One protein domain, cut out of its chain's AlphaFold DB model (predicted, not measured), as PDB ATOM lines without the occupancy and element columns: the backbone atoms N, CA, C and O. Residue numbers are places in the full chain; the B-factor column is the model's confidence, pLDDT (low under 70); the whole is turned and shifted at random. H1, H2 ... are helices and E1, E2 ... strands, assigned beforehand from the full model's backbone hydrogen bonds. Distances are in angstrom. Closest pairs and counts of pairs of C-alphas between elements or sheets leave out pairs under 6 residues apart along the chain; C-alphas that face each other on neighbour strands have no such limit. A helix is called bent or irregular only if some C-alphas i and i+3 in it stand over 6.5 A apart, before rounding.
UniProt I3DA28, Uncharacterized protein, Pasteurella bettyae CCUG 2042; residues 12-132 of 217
ATOM      1  N   LEU A  12     176.534 197.948 131.120       79.44
ATOM      2  CA  LEU A  12     175.988 198.551 132.334       79.44
ATOM      3  C   LEU A  12     175.183 199.801 131.967       79.44
ATOM      4  O   LEU A  12     175.518 200.488 131.008       79.44
ATOM      5  N   SER A  13     174.139 200.125 132.734       80.31
ATOM      6  CA  SER A  13     173.451 201.416 132.605       80.31
ATOM      7  C   SER A  13     174.083 202.427 133.555       80.31
ATOM      8  O   SER A  13     174.228 202.148 134.746       80.31
ATOM      9  N   GLN A  14     174.445 203.602 133.045       80.25
ATOM     10  CA  GLN A  14     174.964 204.699 133.857       80.25
ATOM     11  C   GLN A  14     174.429 206.039 133.341       80.25
ATOM     12  O   GLN A  14     174.182 206.195 132.146       80.25
ATOM     13  N   VAL A  15     174.218 207.003 134.242       77.94
ATOM     14  CA  VAL A  15     173.802 208.356 133.852       77.94
ATOM     15  C   VAL A  15     175.040 209.151 133.441       77.94
ATOM     16  O   VAL A  15     175.912 209.409 134.269       77.94
ATOM     17  N   ILE A  16     175.107 209.535 132.168       76.38
ATOM     18  CA  ILE A  16     176.163 210.362 131.574       76.38
ATOM     19  C   ILE A  16     175.488 211.526 130.850       76.38
ATOM     20  O   ILE A  16     174.511 211.333 130.125       76.38
ATOM     21  N   ASN A  17     175.975 212.748 131.089       75.31
ATOM     22  CA  ASN A  17     175.395 213.987 130.557       75.31
ATOM     23  C   ASN A  17     173.855 214.074 130.719       75.31
ATOM     24  O   ASN A  17     173.124 214.382 129.780       75.31
ATOM     25  N   GLY A  18     173.347 213.710 131.904       72.31
ATOM     26  CA  GLY A  18     171.912 213.733 132.227       72.31
ATOM     27  C   GLY A  18     171.053 212.637 131.578       72.31
ATOM     28  O   GLY A  18     169.844 212.622 131.797       72.31
ATOM     29  N   LYS A  19     171.640 211.706 130.815       73.44
ATOM     30  CA  LYS A  19     170.932 210.617 130.122       73.44
ATOM     31  C   LYS A  19     171.389 209.250 130.617       73.44
ATOM     32  O   LYS A  19     172.571 209.058 130.886       73.44
ATOM     33  N   HIS A  20     170.475 208.283 130.687       76.62
ATOM     34  CA  HIS A  20     170.857 206.879 130.839       76.62
ATOM     35  C   HIS A  20     171.517 206.389 129.552       76.62
ATOM     36  O   HIS A  20     170.917 206.467 128.483       76.62
ATOM     37  N   GLN A  21     172.738 205.876 129.666       75.62
ATOM     38  CA  GLN A  21     173.517 205.359 128.548       75.62
ATOM     39  C   GLN A  21     174.034 203.955 128.866       75.62
ATOM     40  O   GLN A  21     174.258 203.607 130.031       75.62
ATOM     41  N   ALA A  22     174.220 203.150 127.821       80.81
ATOM     42  CA  ALA A  22     174.944 201.891 127.908       80.81
ATOM     43  C   ALA A  22     176.449 202.183 127.972       80.81
ATOM     44  O   ALA A  22     176.984 202.862 127.095       80.81
ATOM     45  N   VAL A  23     177.121 201.668 129.001       85.75
ATOM     46  CA  VAL A  23     178.561 201.848 129.212       85.75
ATOM     47  C   VAL A  23     179.290 200.517 129.369       85.75
ATOM     48  O   VAL A  23     178.717 199.531 129.846       85.75
ATOM     49  N   PHE A  24     180.562 200.503 128.974       87.81
ATOM     50  CA  PHE A  24     181.382 199.298 128.825       87.81
ATOM     51  C   PHE A  24     182.745 199.489 129.500       87.81
ATOM     52  O   PHE A  24     183.375 200.532 129.333       87.81
ATOM     53  N   SER A  25     183.194 198.490 130.262       89.38
ATOM     54  CA  SER A  25     184.479 198.501 130.977       89.38
ATOM     55  C   SER A  25     185.666 198.372 130.013       89.38
ATOM     56  O   SER A  25     185.708 197.433 129.214       89.38
ATOM     57  N   VAL A  26     186.660 199.266 130.109       87.88
ATOM     58  CA  VAL A  26     187.904 199.145 129.319       87.88
ATOM     59  C   VAL A  26     188.736 197.960 129.792       87.88
ATOM     60  O   VAL A  26     189.317 197.255 128.967       87.88
ATOM     61  N   SER A  27     188.785 197.705 131.101       84.75
ATOM     62  CA  SER A  27     189.544 196.580 131.660       84.75
ATOM     63  C   SER A  27     188.950 195.224 131.262       84.75
ATOM     64  O   SER A  27     189.692 194.323 130.871       84.75
ATOM     65  N   GLU A  28     187.620 195.083 131.286       84.50
ATOM     66  CA  GLU A  28     186.927 193.891 130.780       84.50
ATOM     67  C   GLU A  28     187.185 193.695 129.282       84.50
ATOM     68  O   GLU A  28     187.517 192.590 128.849       84.50
ATOM     69  N   PHE A  29     187.059 194.769 128.499       79.31
ATOM     70  CA  PHE A  29     187.291 194.750 127.061       79.31
ATOM     71  C   PHE A  29     188.731 194.338 126.725       79.31
ATOM     72  O   PHE A  29     188.940 193.396 125.961       79.31
ATOM     73  N   SER A  30     189.716 194.958 127.378       76.56
ATOM     74  CA  SER A  30     191.138 194.651 127.195       76.56
ATOM     75  C   SER A  30     191.449 193.194 127.545       76.56
ATOM     76  O   SER A  30     192.079 192.489 126.759       76.56
ATOM     77  N   SER A  31     190.927 192.703 128.676       75.81
ATOM     78  CA  SER A  31     191.084 191.307 129.097       75.81
ATOM     79  C   SER A  31     190.471 190.317 128.099       75.81
ATOM     80  O   SER A  31     191.113 189.324 127.761       75.81
ATOM     81  N   LYS A  32     189.266 190.590 127.579       73.69
ATOM     82  CA  LYS A  32     188.566 189.706 126.626       73.69
ATOM     83  C   LYS A  32     189.140 189.734 125.207       73.69
ATOM     84  O   LYS A  32     188.861 188.817 124.436       73.69
ATOM     85  N   LEU A  33     189.939 190.744 124.870       67.69
ATOM     86  CA  LEU A  33     190.690 190.817 123.614       67.69
ATOM     87  C   LEU A  33     192.139 190.322 123.716       67.69
ATOM     88  O   LEU A  33     192.792 190.186 122.687       67.69
ATOM     89  N   GLY A  34     192.654 190.066 124.922       65.81
ATOM     90  CA  GLY A  34     194.075 189.764 125.125       65.81
ATOM     91  C   GLY A  34     194.997 190.983 124.979       65.81
ATOM     92  O   GLY A  34     196.199 190.813 124.787       65.81
ATOM     93  N   LEU A  35     194.456 192.201 125.079       67.75
ATOM     94  CA  LEU A  35     195.243 193.433 125.103       67.75
ATOM     95  C   LEU A  35     196.039 193.549 126.416       67.75
ATOM     96  O   LEU A  35     195.564 193.103 127.468       67.75
ATOM     97  N   PRO A  36     197.230 194.180 126.398       65.69
ATOM     98  CA  PRO A  36     198.028 194.374 127.603       65.69
ATOM     99  C   PRO A  36     197.252 195.188 128.645       65.69
ATOM    100  O   PRO A  36     196.710 196.253 128.344       65.69
ATOM    101  N   PHE A  37     197.224 194.706 129.890       71.81
ATOM    102  CA  PHE A  37     196.576 195.413 130.993       71.81
ATOM    103  C   PHE A  37     197.237 196.781 131.216       71.81
ATOM    104  O   PHE A  37     198.415 196.868 131.566       71.81
ATOM    105  N   ARG A  38     196.463 197.856 131.039       78.19
ATOM    106  CA  ARG A  38     196.897 199.231 131.305       78.19
ATOM    107  C   ARG A  38     196.329 199.658 132.668       78.19
ATOM    108  O   ARG A  38     195.113 199.621 132.835       78.19
ATOM    109  N   PRO A  39     197.157 200.059 133.653       82.44
ATOM    110  CA  PRO A  39     196.647 200.516 134.944       82.44
ATOM    111  C   PRO A  39     195.840 201.819 134.786       82.44
ATOM    112  O   PRO A  39     196.101 202.578 133.849       82.44
ATOM    113  N   PRO A  40     194.920 202.151 135.713       84.56
ATOM    114  CA  PRO A  40     194.012 203.296 135.578       84.56
ATOM    115  C   PRO A  40     194.698 204.637 135.265       84.56
ATOM    116  O   PRO A  40     194.218 205.395 134.430       84.56
ATOM    117  N   VAL A  41     195.871 204.918 135.837       85.19
ATOM    118  CA  VAL A  41     196.625 206.144 135.506       85.19
ATOM    119  C   VAL A  41     197.037 206.174 134.025       85.19
ATOM    120  O   VAL A  41     196.864 207.193 133.361       85.19
ATOM    121  N   ALA A  42     197.519 205.053 133.482       83.31
ATOM    122  CA  ALA A  42     197.897 204.936 132.073       83.31
ATOM    123  C   ALA A  42     196.673 204.940 131.140       83.31
ATOM    124  O   ALA A  42     196.731 205.538 130.067       83.31
ATOM    125  N   LEU A  43     195.556 204.332 131.562       84.25
ATOM    126  CA  LEU A  43     194.275 204.424 130.854       84.25
ATOM    127  C   LEU A  43     193.791 205.871 130.757       84.25
ATOM    128  O   LEU A  43     193.418 206.302 129.674       84.25
ATOM    129  N   ASN A  44     193.853 206.650 131.837       85.81
ATOM    130  CA  ASN A  44     193.463 208.059 131.804       85.81
ATOM    131  C   ASN A  44     194.335 208.862 130.823       85.81
ATOM    132  O   ASN A  44     193.818 209.588 129.978       85.81
ATOM    133  N   THR A  45     195.661 208.699 130.880       85.62
ATOM    134  CA  THR A  45     196.585 209.351 129.935       85.62
ATOM    135  C   THR A  45     196.261 208.987 128.485       85.62
ATOM    136  O   THR A  45     196.221 209.872 127.632       85.62
ATOM    137  N   LEU A  46     195.961 207.712 128.215       83.88
ATOM    138  CA  LEU A  46     195.524 207.242 126.903       83.88
ATOM    139  C   LEU A  46     194.208 207.902 126.473       83.88
ATOM    140  O   LEU A  46     194.163 208.496 125.407       83.88
ATOM    141  N   LEU A  47     193.152 207.855 127.289       87.12
ATOM    142  CA  LEU A  47     191.839 208.419 126.940       87.12
ATOM    143  C   LEU A  47     191.925 209.928 126.644       87.12
ATOM    144  O   LEU A  47     191.318 210.398 125.682       87.12
ATOM    145  N   ASN A  48     192.748 210.668 127.398       84.88
ATOM    146  CA  ASN A  48     193.026 212.082 127.127       84.88
ATOM    147  C   ASN A  48     193.824 212.288 125.824       84.88
ATOM    148  O   ASN A  48     193.497 213.185 125.051       84.88
ATOM    149  N   TYR A  49     194.830 211.451 125.537       82.62
ATOM    150  CA  TYR A  49     195.565 211.482 124.262       82.62
ATOM    151  C   TYR A  49     194.650 211.181 123.060       82.62
ATOM    152  O   TYR A  49     194.732 211.847 122.030       82.62
ATOM    153  N   LEU A  50     193.711 210.243 123.218       78.94
ATOM    154  CA  LEU A  50     192.678 209.917 122.231       78.94
ATOM    155  C   LEU A  50     191.558 210.979 122.142       78.94
ATOM    156  O   LEU A  50     190.628 210.795 121.352       78.94
ATOM    157  N   GLN A  51     191.675 212.086 122.891       84.69
ATOM    158  CA  GLN A  51     190.771 213.246 122.942       84.69
ATOM    159  C   GLN A  51     189.355 212.959 123.469       84.69
ATOM    160  O   GLN A  51     188.414 213.691 123.165       84.69
ATOM    161  N   PHE A  52     189.184 211.919 124.288       86.62
ATOM    162  CA  PHE A  52     187.905 211.649 124.946       86.62
ATOM    163  C   PHE A  52     187.696 212.556 126.161       86.62
ATOM    164  O   PHE A  52     188.629 212.877 126.900       86.62
ATOM    165  N   ARG A  53     186.443 212.946 126.401       87.31
ATOM    166  CA  ARG A  53     186.038 213.882 127.453       87.31
ATOM    167  C   ARG A  53     185.364 213.152 128.609       87.31
ATOM    168  O   ARG A  53     184.417 212.380 128.436       87.31
ATOM    169  N   LEU A  54     185.824 213.472 129.812       89.38
ATOM    170  CA  LEU A  54     185.247 213.007 131.067       89.38
ATOM    171  C   LEU A  54     183.770 213.434 131.197       89.38
ATOM    172  O   LEU A  54     183.423 214.573 130.891       89.38
ATOM    173  N   ASN A  55     182.917 212.533 131.688       88.06
ATOM    174  CA  ASN A  55     181.466 212.703 131.867       88.06
ATOM    175  C   ASN A  55     180.666 212.971 130.575       88.06
ATOM    176  O   ASN A  55     179.487 213.328 130.653       88.06
ATOM    177  N   VAL A  56     181.279 212.763 129.406       85.31
ATOM    178  CA  VAL A  56     180.610 212.809 128.096       85.31
ATOM    179  C   VAL A  56     180.876 211.519 127.331       85.31
ATOM    180  O   VAL A  56     179.932 210.819 126.993       85.31
ATOM    181  N   ASP A  57     182.151 211.187 127.135       83.69
ATOM    182  CA  ASP A  57     182.595 210.032 126.350       83.69
ATOM    183  C   ASP A  57     183.020 208.867 127.280       83.69
ATOM    184  O   ASP A  57     182.928 207.691 126.925       83.69
ATOM    185  N   TYR A  58     183.449 209.169 128.514       91.00
ATOM    186  CA  TYR A  58     183.787 208.162 129.527       91.00
ATOM    187  C   TYR A  58     183.604 208.639 130.976       91.00
ATOM    188  O   TYR A  58     183.557 209.838 131.257       91.00
ATOM    189  N   VAL A  59     183.555 207.690 131.915       91.50
ATOM    190  CA  VAL A  59     183.478 207.925 133.367       91.50
ATOM    191  C   VAL A  59     184.420 206.998 134.154       91.50
ATOM    192  O   VAL A  59     184.601 205.838 133.772       91.50
ATOM    193  N   PRO A  60     185.028 207.465 135.261       91.69
ATOM    194  CA  PRO A  60     185.794 206.622 136.173       91.69
ATOM    195  C   PRO A  60     184.879 205.676 136.957       91.69
ATOM    196  O   PRO A  60     183.774 206.042 137.364       91.69
ATOM    197  N   PHE A  61     185.377 204.475 137.227       88.81
ATOM    198  CA  PHE A  61     184.778 203.527 138.155       88.81
ATOM    199  C   PHE A  61     185.691 203.336 139.371       88.81
ATOM    200  O   PHE A  61     186.900 203.151 139.234       88.81
ATOM    201  N   TYR A  62     185.107 203.406 140.567       87.69
ATOM    202  CA  TYR A  62     185.816 203.389 141.848       87.69
ATOM    203  C   TYR A  62     185.643 202.044 142.558       87.69
ATOM    204  O   TYR A  62     184.636 201.358 142.369       87.69
ATOM    205  N   GLY A  63     186.624 201.680 143.386       79.44
ATOM    206  CA  GLY A  63     186.537 200.513 144.263       79.44
ATOM    207  C   GLY A  63     185.444 200.646 145.330       79.44
ATOM    208  O   GLY A  63     184.914 201.729 145.578       79.44
ATOM    209  N   LEU A  64     185.127 199.530 145.996       77.19
ATOM    210  CA  LEU A  64     184.151 199.479 147.101       77.19
ATOM    211  C   LEU A  64     184.548 200.352 148.307       77.19
ATOM    212  O   LEU A  64     183.699 200.702 149.120       77.19
ATOM    213  N   ASP A  65     185.827 200.702 148.418       78.06
ATOM    214  CA  ASP A  65     186.388 201.606 149.424       78.06
ATOM    215  C   ASP A  65     186.309 203.094 149.027       78.06
ATOM    216  O   ASP A  65     186.685 203.963 149.818       78.06
ATOM    217  N   GLY A  66     185.851 203.397 147.806       69.94
ATOM    218  CA  GLY A  66     185.802 204.741 147.231       69.94
ATOM    219  C   GLY A  66     187.175 205.368 146.956       69.94
ATOM    220  O   GLY A  66     187.239 206.555 146.630       69.94
ATOM    221  N   LYS A  67     188.281 204.621 147.097       74.69
ATOM    222  CA  LYS A  67     189.642 205.169 147.024       74.69
ATOM    223  C   LYS A  67     190.327 204.786 145.722       74.69
ATOM    224  O   LYS A  67     190.849 203.692 145.552       74.69
ATOM    225  N   GLY A  68     190.407 205.769 144.833       78.56
ATOM    226  CA  GLY A  68     191.078 205.626 143.547       78.56
ATOM    227  C   GLY A  68     190.183 205.011 142.474       78.56
ATOM    228  O   GLY A  68     189.209 204.307 142.741       78.56
ATOM    229  N   VAL A  69     190.516 205.340 141.230       86.69
ATOM    230  CA  VAL A  69     189.857 204.784 140.050       86.69
ATOM    231  C   VAL A  69     190.452 203.406 139.789       86.69
ATOM    232  O   VAL A  69     191.673 203.285 139.716       86.69
ATOM    233  N   ILE A  70     189.605 202.388 139.651       87.81
ATOM    234  CA  ILE A  70     190.011 201.004 139.360       87.81
ATOM    235  C   ILE A  70     189.810 200.625 137.888       87.81
ATOM    236  O   ILE A  70     190.448 199.694 137.412       87.81
ATOM    237  N   ASP A  71     188.949 201.348 137.168       89.56
ATOM    238  CA  ASP A  71     188.654 201.140 135.749       89.56
ATOM    239  C   ASP A  71     188.012 202.402 135.146       89.56
ATOM    240  O   ASP A  71     187.551 203.281 135.877       89.56
ATOM    241  N   TYR A  72     187.924 202.475 133.820       92.19
ATOM    242  CA  TYR A  72     187.117 203.472 133.118       92.19
ATOM    243  C   TYR A  72     186.021 202.787 132.312       92.19
ATOM    244  O   TYR A  72     186.206 201.693 131.782       92.19
ATOM    245  N   ARG A  73     184.870 203.450 132.213       91.06
ATOM    246  CA  ARG A  73     183.731 202.989 131.423       91.06
ATOM    247  C   ARG A  73     183.438 203.993 130.326       91.06
ATOM    248  O   ARG A  73     183.262 205.173 130.621       91.06
ATOM    249  N   LEU A  74     183.397 203.527 129.087       89.62
ATOM    250  CA  LEU A  74     183.127 204.355 127.910       89.62
ATOM    251  C   LEU A  74     181.655 204.220 127.531       89.62
ATOM    252  O   LEU A  74     181.055 203.172 127.787       89.62
ATOM    253  N   THR A  75     181.092 205.252 126.901       85.88
ATOM    254  CA  THR A  75     179.820 205.114 126.176       85.88
ATOM    255  C   THR A  75     179.981 204.126 125.017       85.88
ATOM    256  O   THR A  75     181.093 203.706 124.685       85.88
ATOM    257  N   ALA A  76     178.883 203.733 124.380       78.38
ATOM    258  CA  ALA A  76     178.942 202.854 123.217       78.38
ATOM    259  C   ALA A  76     179.733 203.477 122.049       78.38
ATOM    260  O   ALA A  76     180.564 202.822 121.419       78.38
ATOM    261  N   GLU A  77     179.518 204.771 121.821       77.12
ATOM    262  CA  GLU A  77     180.157 205.576 120.788       77.12
ATOM    263  C   GLU A  77     181.664 205.687 121.047       77.12
ATOM    264  O   GLU A  77     182.491 205.342 120.201       77.12
ATOM    265  N   ALA A  78     182.029 206.094 122.265       84.00
ATOM    266  CA  ALA A  78     183.420 206.184 122.678       84.00
ATOM    267  C   ALA A  78     184.110 204.813 122.666       84.00
ATOM    268  O   ALA A  78     185.290 204.733 122.331       84.00
ATOM    269  N   MET A  79     183.387 203.728 122.980       83.38
ATOM    270  CA  MET A  79     183.931 202.376 122.904       83.38
ATOM    271  C   MET A  79     184.289 202.009 121.461       83.38
ATOM    272  O   MET A  79     185.427 201.610 121.255       83.38
ATOM    273  N   LEU A  80     183.432 202.198 120.444       74.38
ATOM    274  CA  LEU A  80     183.844 201.873 119.060       74.38
ATOM    275  C   LEU A  80     185.017 202.729 118.566       74.38
ATOM    276  O   LEU A  80     185.924 202.186 117.937       74.38
ATOM    277  N   LEU A  81     185.066 204.015 118.925       76.25
ATOM    278  CA  LEU A  81     186.233 204.862 118.651       76.25
ATOM    279  C   LEU A  81     187.496 204.362 119.377       76.25
ATOM    280  O   LEU A  81     188.597 204.462 118.840       76.25
ATOM    281  N   TYR A  82     187.358 203.805 120.583       80.06
ATOM    282  CA  TYR A  82     188.454 203.151 121.299       80.06
ATOM    283  C   TYR A  82     188.915 201.887 120.571       80.06
ATOM    284  O   TYR A  82     190.116 201.719 120.382       80.06
ATOM    285  N   ILE A  83     187.989 201.041 120.099       74.88
ATOM    286  CA  ILE A  83     188.326 199.854 119.297       74.88
ATOM    287  C   ILE A  83     189.121 200.270 118.055       74.88
ATOM    288  O   ILE A  83     190.221 199.765 117.859       74.88
ATOM    289  N   GLN A  84     188.607 201.233 117.281       70.12
ATOM    290  CA  GLN A  84     189.224 201.725 116.045       70.12
ATOM    291  C   GLN A  84     190.636 202.297 116.259       70.12
ATOM    292  O   GLN A  84     191.524 202.076 115.440       70.12
ATOM    293  N   LYS A  85     190.869 203.017 117.364       72.44
ATOM    294  CA  LYS A  85     192.191 203.587 117.682       72.44
ATOM    295  C   LYS A  85     193.161 202.584 118.317       72.44
ATOM    296  O   LYS A  85     194.334 202.904 118.472       72.44
ATOM    297  N   MET A  86     192.682 201.403 118.705       68.81
ATOM    298  CA  MET A  86     193.491 200.328 119.289       68.81
ATOM    299  C   MET A  86     193.706 199.165 118.310       68.81
ATOM    300  O   MET A  86     194.456 198.251 118.631       68.81
ATOM    301  N   THR A  87     193.068 199.164 117.133       58.09
ATOM    302  CA  THR A  87     193.048 198.002 116.224       58.09
ATOM    303  C   THR A  87     194.398 197.581 115.662       58.09
ATOM    304  O   THR A  87     194.553 196.401 115.360       58.09
ATOM    305  N   ASP A  88     195.385 198.478 115.616       51.91
ATOM    306  CA  ASP A  88     196.780 198.130 115.300       51.91
ATOM    307  C   ASP A  88     197.367 197.099 116.298       51.91
ATOM    308  O   ASP A  88     198.334 196.405 115.989       51.91
ATOM    309  N   GLU A  89     196.763 196.962 117.488       49.53
ATOM    310  CA  GLU A  89     197.105 195.984 118.531       49.53
ATOM    311  C   GLU A  89     196.122 194.783 118.617       49.53
ATOM    312  O   GLU A  89     196.339 193.894 119.444       49.53
ATOM    313  N   VAL A  90     195.029 194.718 117.829       49.97
ATOM    314  CA  VAL A  90     193.904 193.776 118.075       49.97
ATOM    315  C   VAL A  90     193.640 192.791 116.930       49.97
ATOM    316  O   VAL A  90     193.348 193.173 115.801       49.97
ATOM    317  N   ASN A  91     193.563 191.497 117.267       49.53
ATOM    318  CA  ASN A  91     193.231 190.413 116.337       49.53
ATOM    319  C   ASN A  91     191.819 189.809 116.583       49.53
ATOM    320  O   ASN A  91     191.396 189.658 117.728       49.53
ATOM    321  N   TYR A  92     191.117 189.437 115.500       45.94
ATOM    322  CA  TYR A  92     189.881 188.621 115.358       45.94
ATOM    323  C   TYR A  92     188.606 188.953 116.177       45.94
ATOM    324  O   TYR A  92     187.499 188.877 115.638       45.94
ATOM    325  N   SER A  93     188.699 189.324 117.453       53.56
ATOM    326  CA  SER A  93     187.545 189.492 118.360       53.56
ATOM    327  C   SER A  93     186.808 190.837 118.217       53.56
ATOM    328  O   SER A  93     185.714 191.007 118.761       53.56
ATOM    329  N   VAL A  94     187.360 191.767 117.427       59.75
ATOM    330  CA  VAL A  94     186.788 193.090 117.099       59.75
ATOM    331  C   VAL A  94     185.358 192.983 116.580       59.75
ATOM    332  O   VAL A  94     184.463 193.612 117.136       59.75
ATOM    333  N   LYS A  95     185.107 192.142 115.564       56.41
ATOM    334  CA  LYS A  95     183.791 192.030 114.904       56.41
ATOM    335  C   LYS A  95     182.668 191.699 115.894       56.41
ATOM    336  O   LYS A  95     181.580 192.262 115.810       56.41
ATOM    337  N   ALA A  96     182.935 190.804 116.848       60.50
ATOM    338  CA  ALA A  96     181.967 190.424 117.874       60.50
ATOM    339  C   ALA A  96     181.679 191.574 118.851       60.50
ATOM    340  O   ALA A  96     180.521 191.779 119.213       60.50
ATOM    341  N   CYS A  97     182.700 192.347 119.236       66.50
ATOM    342  CA  CYS A  97     182.497 193.522 120.077       66.50
ATOM    343  C   CYS A  97     181.754 194.640 119.330       66.50
ATOM    344  O   CYS A  97     180.798 195.186 119.869       66.50
ATOM    345  N   VAL A  98     182.112 194.913 118.067       67.62
ATOM    346  CA  VAL A  98     181.424 195.910 117.231       67.62
ATOM    347  C   VAL A  98     179.933 195.591 117.118       67.62
ATOM    348  O   VAL A  98     179.107 196.451 117.413       67.62
ATOM    349  N   HIS A  99     179.566 194.346 116.789       64.75
ATOM    350  CA  HIS A  99     178.158 193.933 116.780       64.75
ATOM    351  C   HIS A  99     177.482 194.113 118.147       64.75
ATOM    352  O   HIS A  99     176.394 194.678 118.206       64.75
ATOM    353  N   PHE A 100     178.125 193.692 119.241       67.81
ATOM    354  CA  PHE A 100     177.547 193.805 120.582       67.81
ATOM    355  C   PHE A 100     177.304 195.261 121.012       67.81
ATOM    356  O   PHE A 100     176.264 195.573 121.589       67.81
ATOM    357  N   VAL A 101     178.240 196.166 120.723       70.69
ATOM    358  CA  VAL A 101     178.101 197.593 121.046       70.69
ATOM    359  C   VAL A 101     177.015 198.237 120.174       70.69
ATOM    360  O   VAL A 101     176.155 198.935 120.710       70.69
ATOM    361  N   LEU A 102     176.963 197.929 118.871       67.31
ATOM    362  CA  LEU A 102     175.907 198.413 117.966       67.31
ATOM    363  C   LEU A 102     174.502 197.940 118.379       67.31
ATOM    364  O   LEU A 102     173.574 198.749 118.405       67.31
ATOM    365  N   GLU A 103     174.336 196.668 118.758       67.81
ATOM    366  CA  GLU A 103     173.071 196.134 119.294       67.81
ATOM    367  C   GLU A 103     172.602 196.927 120.529       67.81
ATOM    368  O   GLU A 103     171.414 197.210 120.688       67.81
ATOM    369  N   ARG A 104     173.536 197.333 121.399       66.62
ATOM    370  CA  ARG A 104     173.233 198.103 122.617       66.62
ATOM    371  C   ARG A 104     172.929 199.572 122.339       66.62
ATOM    372  O   ARG A 104     172.096 200.140 123.041       66.62
ATOM    373  N   MET A 105     173.523 200.166 121.304       65.25
ATOM    374  CA  MET A 105     173.159 201.510 120.834       65.25
ATOM    375  C   MET A 105     171.742 201.553 120.275       65.25
ATOM    376  O   MET A 105     170.983 202.460 120.601       65.25
ATOM    377  N   GLN A 106     171.362 200.557 119.471       63.09
ATOM    378  CA  GLN A 106     170.024 200.478 118.874       63.09
ATOM    379  C   GLN A 106     168.912 200.277 119.918       63.09
ATOM    380  O   GLN A 106     167.766 200.638 119.668       63.09
ATOM    381  N   ALA A 107     169.248 199.753 121.102       58.16
ATOM    382  CA  ALA A 107     168.342 199.644 122.244       58.16
ATOM    383  C   ALA A 107     168.240 200.929 123.101       58.16
ATOM    384  O   ALA A 107     167.440 200.969 124.038       58.16
ATOM    385  N   SER A 108     169.041 201.966 122.823       53.16
ATOM    386  CA  SER A 108     169.056 203.223 123.583       53.16
ATOM    387  C   SER A 108     168.040 204.242 123.031       53.16
ATOM    388  O   SER A 108     167.979 204.429 121.812       53.16
ATOM    389  N   PRO A 109     167.244 204.946 123.863       47.62
ATOM    390  CA  PRO A 109     166.228 205.862 123.350       47.62
ATOM    391  C   PRO A 109     166.782 207.160 122.718       47.62
ATOM    392  O   PRO A 109     167.157 208.115 123.397       47.62
ATOM    393  N   ILE A 110     166.631 207.234 121.394       49.91
ATOM    394  CA  ILE A 110     166.096 208.388 120.638       49.91
ATOM    395  C   ILE A 110     167.027 209.568 120.288       49.91
ATOM    396  O   ILE A 110     166.856 210.111 119.199       49.91
ATOM    397  N   GLU A 111     168.008 209.988 121.094       44.50
ATOM    398  CA  GLU A 111     168.699 211.271 120.821       44.50
ATOM    399  C   GLU A 111     170.188 211.192 120.456       44.50
ATOM    400  O   GLU A 111     171.031 211.472 121.309       44.50
ATOM    401  N   GLN A 112     170.471 210.955 119.163       48.47
ATOM    402  CA  GLN A 112     171.473 211.694 118.359       48.47
ATOM    403  C   GLN A 112     171.541 211.185 116.899       48.47
ATOM    404  O   GLN A 112     172.571 210.705 116.436       48.47
ATOM    405  N   THR A 113     170.464 211.326 116.118       53.34
ATOM    406  CA  THR A 113     170.361 210.776 114.744       53.34
ATOM    407  C   THR A 113     171.521 211.168 113.813       53.34
ATOM    408  O   THR A 113     171.934 210.364 112.984       53.34
ATOM    409  N   ILE A 114     172.083 212.374 113.968       45.47
ATOM    410  CA  ILE A 114     173.220 212.861 113.163       45.47
ATOM    411  C   ILE A 114     174.543 212.214 113.598       45.47
ATOM    412  O   ILE A 114     175.279 211.726 112.744       45.47
ATOM    413  N   GLN A 115     174.833 212.152 114.906       49.31
ATOM    414  CA  GLN A 115     176.058 211.489 115.377       49.31
ATOM    415  C   GLN A 115     175.971 209.986 115.114       49.31
ATOM    416  O   GLN A 115     176.931 209.414 114.628       49.31
ATOM    417  N   GLN A 116     174.797 209.371 115.290       48.97
ATOM    418  CA  GLN A 116     174.534 207.978 114.931       48.97
ATOM    419  C   GLN A 116     174.719 207.711 113.425       48.97
ATOM    420  O   GLN A 116     175.203 206.645 113.057       48.97
ATOM    421  N   GLN A 117     174.386 208.660 112.539       50.62
ATOM    422  CA  GLN A 117     174.666 208.540 111.102       50.62
ATOM    423  C   GLN A 117     176.159 208.658 110.779       50.62
ATOM    424  O   GLN A 117     176.679 207.769 110.109       50.62
ATOM    425  N   GLN A 118     176.852 209.690 111.278       52.78
ATOM    426  CA  GLN A 118     178.306 209.834 111.094       52.78
ATOM    427  C   GLN A 118     179.046 208.606 111.632       52.78
ATOM    428  O   GLN A 118     179.847 207.999 110.932       52.78
ATOM    429  N   PHE A 119     178.669 208.161 112.825       51.78
ATOM    430  CA  PHE A 119     179.201 206.986 113.488       51.78
ATOM    431  C   PHE A 119     178.905 205.675 112.751       51.78
ATOM    432  O   PHE A 119     179.777 204.815 112.666       51.78
ATOM    433  N   ASN A 120     177.712 205.504 112.169       53.41
ATOM    434  CA  ASN A 120     177.426 204.364 111.291       53.41
ATOM    435  C   ASN A 120     178.325 204.392 110.043       53.41
ATOM    436  O   ASN A 120     178.792 203.340 109.610       53.41
ATOM    437  N   THR A 121     178.592 205.574 109.475       58.72
ATOM    438  CA  THR A 121     179.517 205.743 108.342       58.72
ATOM    439  C   THR A 121     180.961 205.421 108.737       58.72
ATOM    440  O   THR A 121     181.611 204.639 108.049       58.72
ATOM    441  N   GLU A 122     181.442 205.946 109.864       50.69
ATOM    442  CA  GLU A 122     182.778 205.678 110.415       50.69
ATOM    443  C   GLU A 122     182.948 204.201 110.801       50.69
ATOM    444  O   GLU A 122     183.954 203.589 110.459       50.69
ATOM    445  N   THR A 123     181.930 203.582 111.406       51.84
ATOM    446  CA  THR A 123     181.935 202.154 111.760       51.84
ATOM    447  C   THR A 123     181.909 201.260 110.521       51.84
ATOM    448  O   THR A 123     182.580 200.230 110.505       51.84
ATOM    449  N   GLN A 124     181.178 201.623 109.459       55.03
ATOM    450  CA  GLN A 124     181.237 200.877 108.196       55.03
ATOM    451  C   GLN A 124     182.568 201.068 107.464       55.03
ATOM    452  O   GLN A 124     183.080 200.097 106.907       55.03
ATOM    453  N   ALA A 125     183.155 202.268 107.493       57.78
ATOM    454  CA  ALA A 125     184.499 202.506 106.970       57.78
ATOM    455  C   ALA A 125     185.537 201.661 107.726       57.78
ATOM    456  O   ALA A 125     186.286 200.917 107.101       57.78
ATOM    457  N   PHE A 126     185.484 201.674 109.060       55.34
ATOM    458  CA  PHE A 126     186.326 200.860 109.931       55.34
ATOM    459  C   PHE A 126     186.153 199.357 109.691       55.34
ATOM    460  O   PHE A 126     187.140 198.648 109.549       55.34
ATOM    461  N   LEU A 127     184.922 198.843 109.600       55.16
ATOM    462  CA  LEU A 127     184.693 197.425 109.299       55.16
ATOM    463  C   LEU A 127     185.257 197.050 107.923       55.16
ATOM    464  O   LEU A 127     185.889 196.006 107.791       55.16
ATOM    465  N   LYS A 128     185.072 197.905 106.912       57.06
ATOM    466  CA  LYS A 128     185.614 197.708 105.561       57.06
ATOM    467  C   LYS A 128     187.148 197.685 105.545       57.06
ATOM    468  O   LYS A 128     187.723 196.889 104.813       57.06
ATOM    469  N   GLU A 129     187.786 198.525 106.355       53.41
ATOM    470  CA  GLU A 129     189.243 198.611 106.527       53.41
ATOM    471  C   GLU A 129     189.809 197.453 107.372       53.41
ATOM    472  O   GLU A 129     190.844 196.881 107.040       53.41
ATOM    473  N   PHE A 130     189.087 197.021 108.409       49.34
ATOM    474  CA  PHE A 130     189.432 195.863 109.237       49.34
ATOM    475  C   PHE A 130     189.341 194.542 108.456       49.34
ATOM    476  O   PHE A 130     190.132 193.627 108.672       49.34
ATOM    477  N   PHE A 131     188.422 194.448 107.489       51.41
ATOM    478  CA  PHE A 131     188.423 193.390 106.477       51.41
ATOM    479  C   PHE A 131     189.340 193.741 105.276       51.41
ATOM    480  O   PHE A 131     188.976 193.433 104.140       51.41
ATOM    481  N   HIS A 132     190.524 194.360 105.491       47.78
ATOM    482  CA  HIS A 132     191.468 194.724 104.406       47.78
ATOM    483  C   HIS A 132     193.001 194.449 104.553       47.78
ATOM    484  O   HIS A 132     193.700 194.717 103.575       47.78
TER     485      HIS A 132
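What this domain is: This is residues 12 to 132 of the 217 residues of an uncharacterized protein of Pasteurella bettyae CCUG 2042 (UniProt I3DA28). A small, strongly twisted sheet of four strands, curled like part of a barrel, has H1, H2 and H3 on one face, and H3 is shared with a loose three-helix bundle in which H4 and H5 run roughly side by side with it. The centres of H3, H4 and H5 make a triangle; H5 is away from the sheet, and the far end of the E3 and E4 hairpin, at Asp 65, is at the other end of the domain. The printed part has 121 residues, with five named helices and four named strands in the order E1 E2 H1 H2 E3 E4 H3 H4 H5; the sheet runs E1 E2 E4 E3, antiparallel throughout, and the class is mixed, helices and strands. The whole is compact, with a radius of gyration of the C-alphas of 14.2 A and spans of 43 by 33 by 23 A.

How they stand to each other: Begin with E1, residues 12 to 16, and E2, residues 19 to 25, a hairpin with a tight link; look for N 14 and O 21, 3.0 A apart and within hydrogen-bond range. E2 pairs in a staggered way, with E1 over residues 19 to 23 and with E4, residues 69 to 75, over residues 23 to 25, where N 24 and O 74 are 3.0 A apart. E4 and E3, residues 58 to 62, are a hairpin too, with N 59 and O 73 at 2.8 A. From edge to edge the way across the sheet turns by 155 degrees, and the closest C-alphas of the edge strands, those of Ile 16 and Val 59, are 7.9 A apart. After E2 comes H1, residues 26 to 33, on the sheet at a height of 5.7 A, over none of the strands; its closest C-alpha pair with E4 is Val 26 and Tyr 72, 5.8 A. H2, residues 40 to 49, is on the same face at a height of 10.0 A, over E4 and along the strands, at 15 degrees to E4 on the local plane; its closest C-alpha pair with E4 is Pro 40 and Asp 71, 5.8 A. E2, H1, H2 and E3 form a split strand-helix-strand unit, two strands running the same way with E4 between them, and its crossover is right-handed. H3, residues 76 to 89, is on that same face at a height of 11.0 A and along the strands. H3 and H4, residues 94 to 106, are a helical hairpin: they touch, closest at the C-alphas of Ala 76 and Val 101, 5.8 A, at a shallow tilt of 9 degrees, opposite ways. H4 only grazes the sheet, with residues 101 to 105. H5, residues 113 to 130, is not on the sheet; with residues 119 to 126 alone it only just touches H3, with 3 pairs of C-alphas within 8 A, the closest being Gln 84 and Phe 126 at 6.8 A. H3, H4 and H5 form an up-and-down bundle, each helix running against the one before it. In H1, H2, H4 and H5 every O i to N i+4 pair is within hydrogen-bond range; in H3, 8 of 10 are.

Where its parts are: Find C-alpha 12 at (175.988, 198.551, 132.334), where E1 begins; it is 11.8 A long, and E2 after it 18.2 A. H1 measures 10.5 A, H2 14.1 A, E3 13.4 A and E4 17.1 A. Find C-alpha 76 at (178.942, 202.854, 123.217); from there H3 runs 20.0 A, and it is irregular, with C-alphas 85 and 88 at 7.5 A. H4 is 18.4 A long, and H5, the longest helix, runs 24.8 A to C-alpha 130 at (189.432, 195.863, 109.237).

The domain as a whole: Look at Asp 65 and His 132, whose C-alphas are the two farthest apart, at 45.8 A. The printed part has no cut, and no link between named elements is long. The mean pLDDT of the printed part is 71.3; it is under 70 at residues 33 to 36, 66, 86 to 100 and 102 to 132, and H5 has a mean of 53.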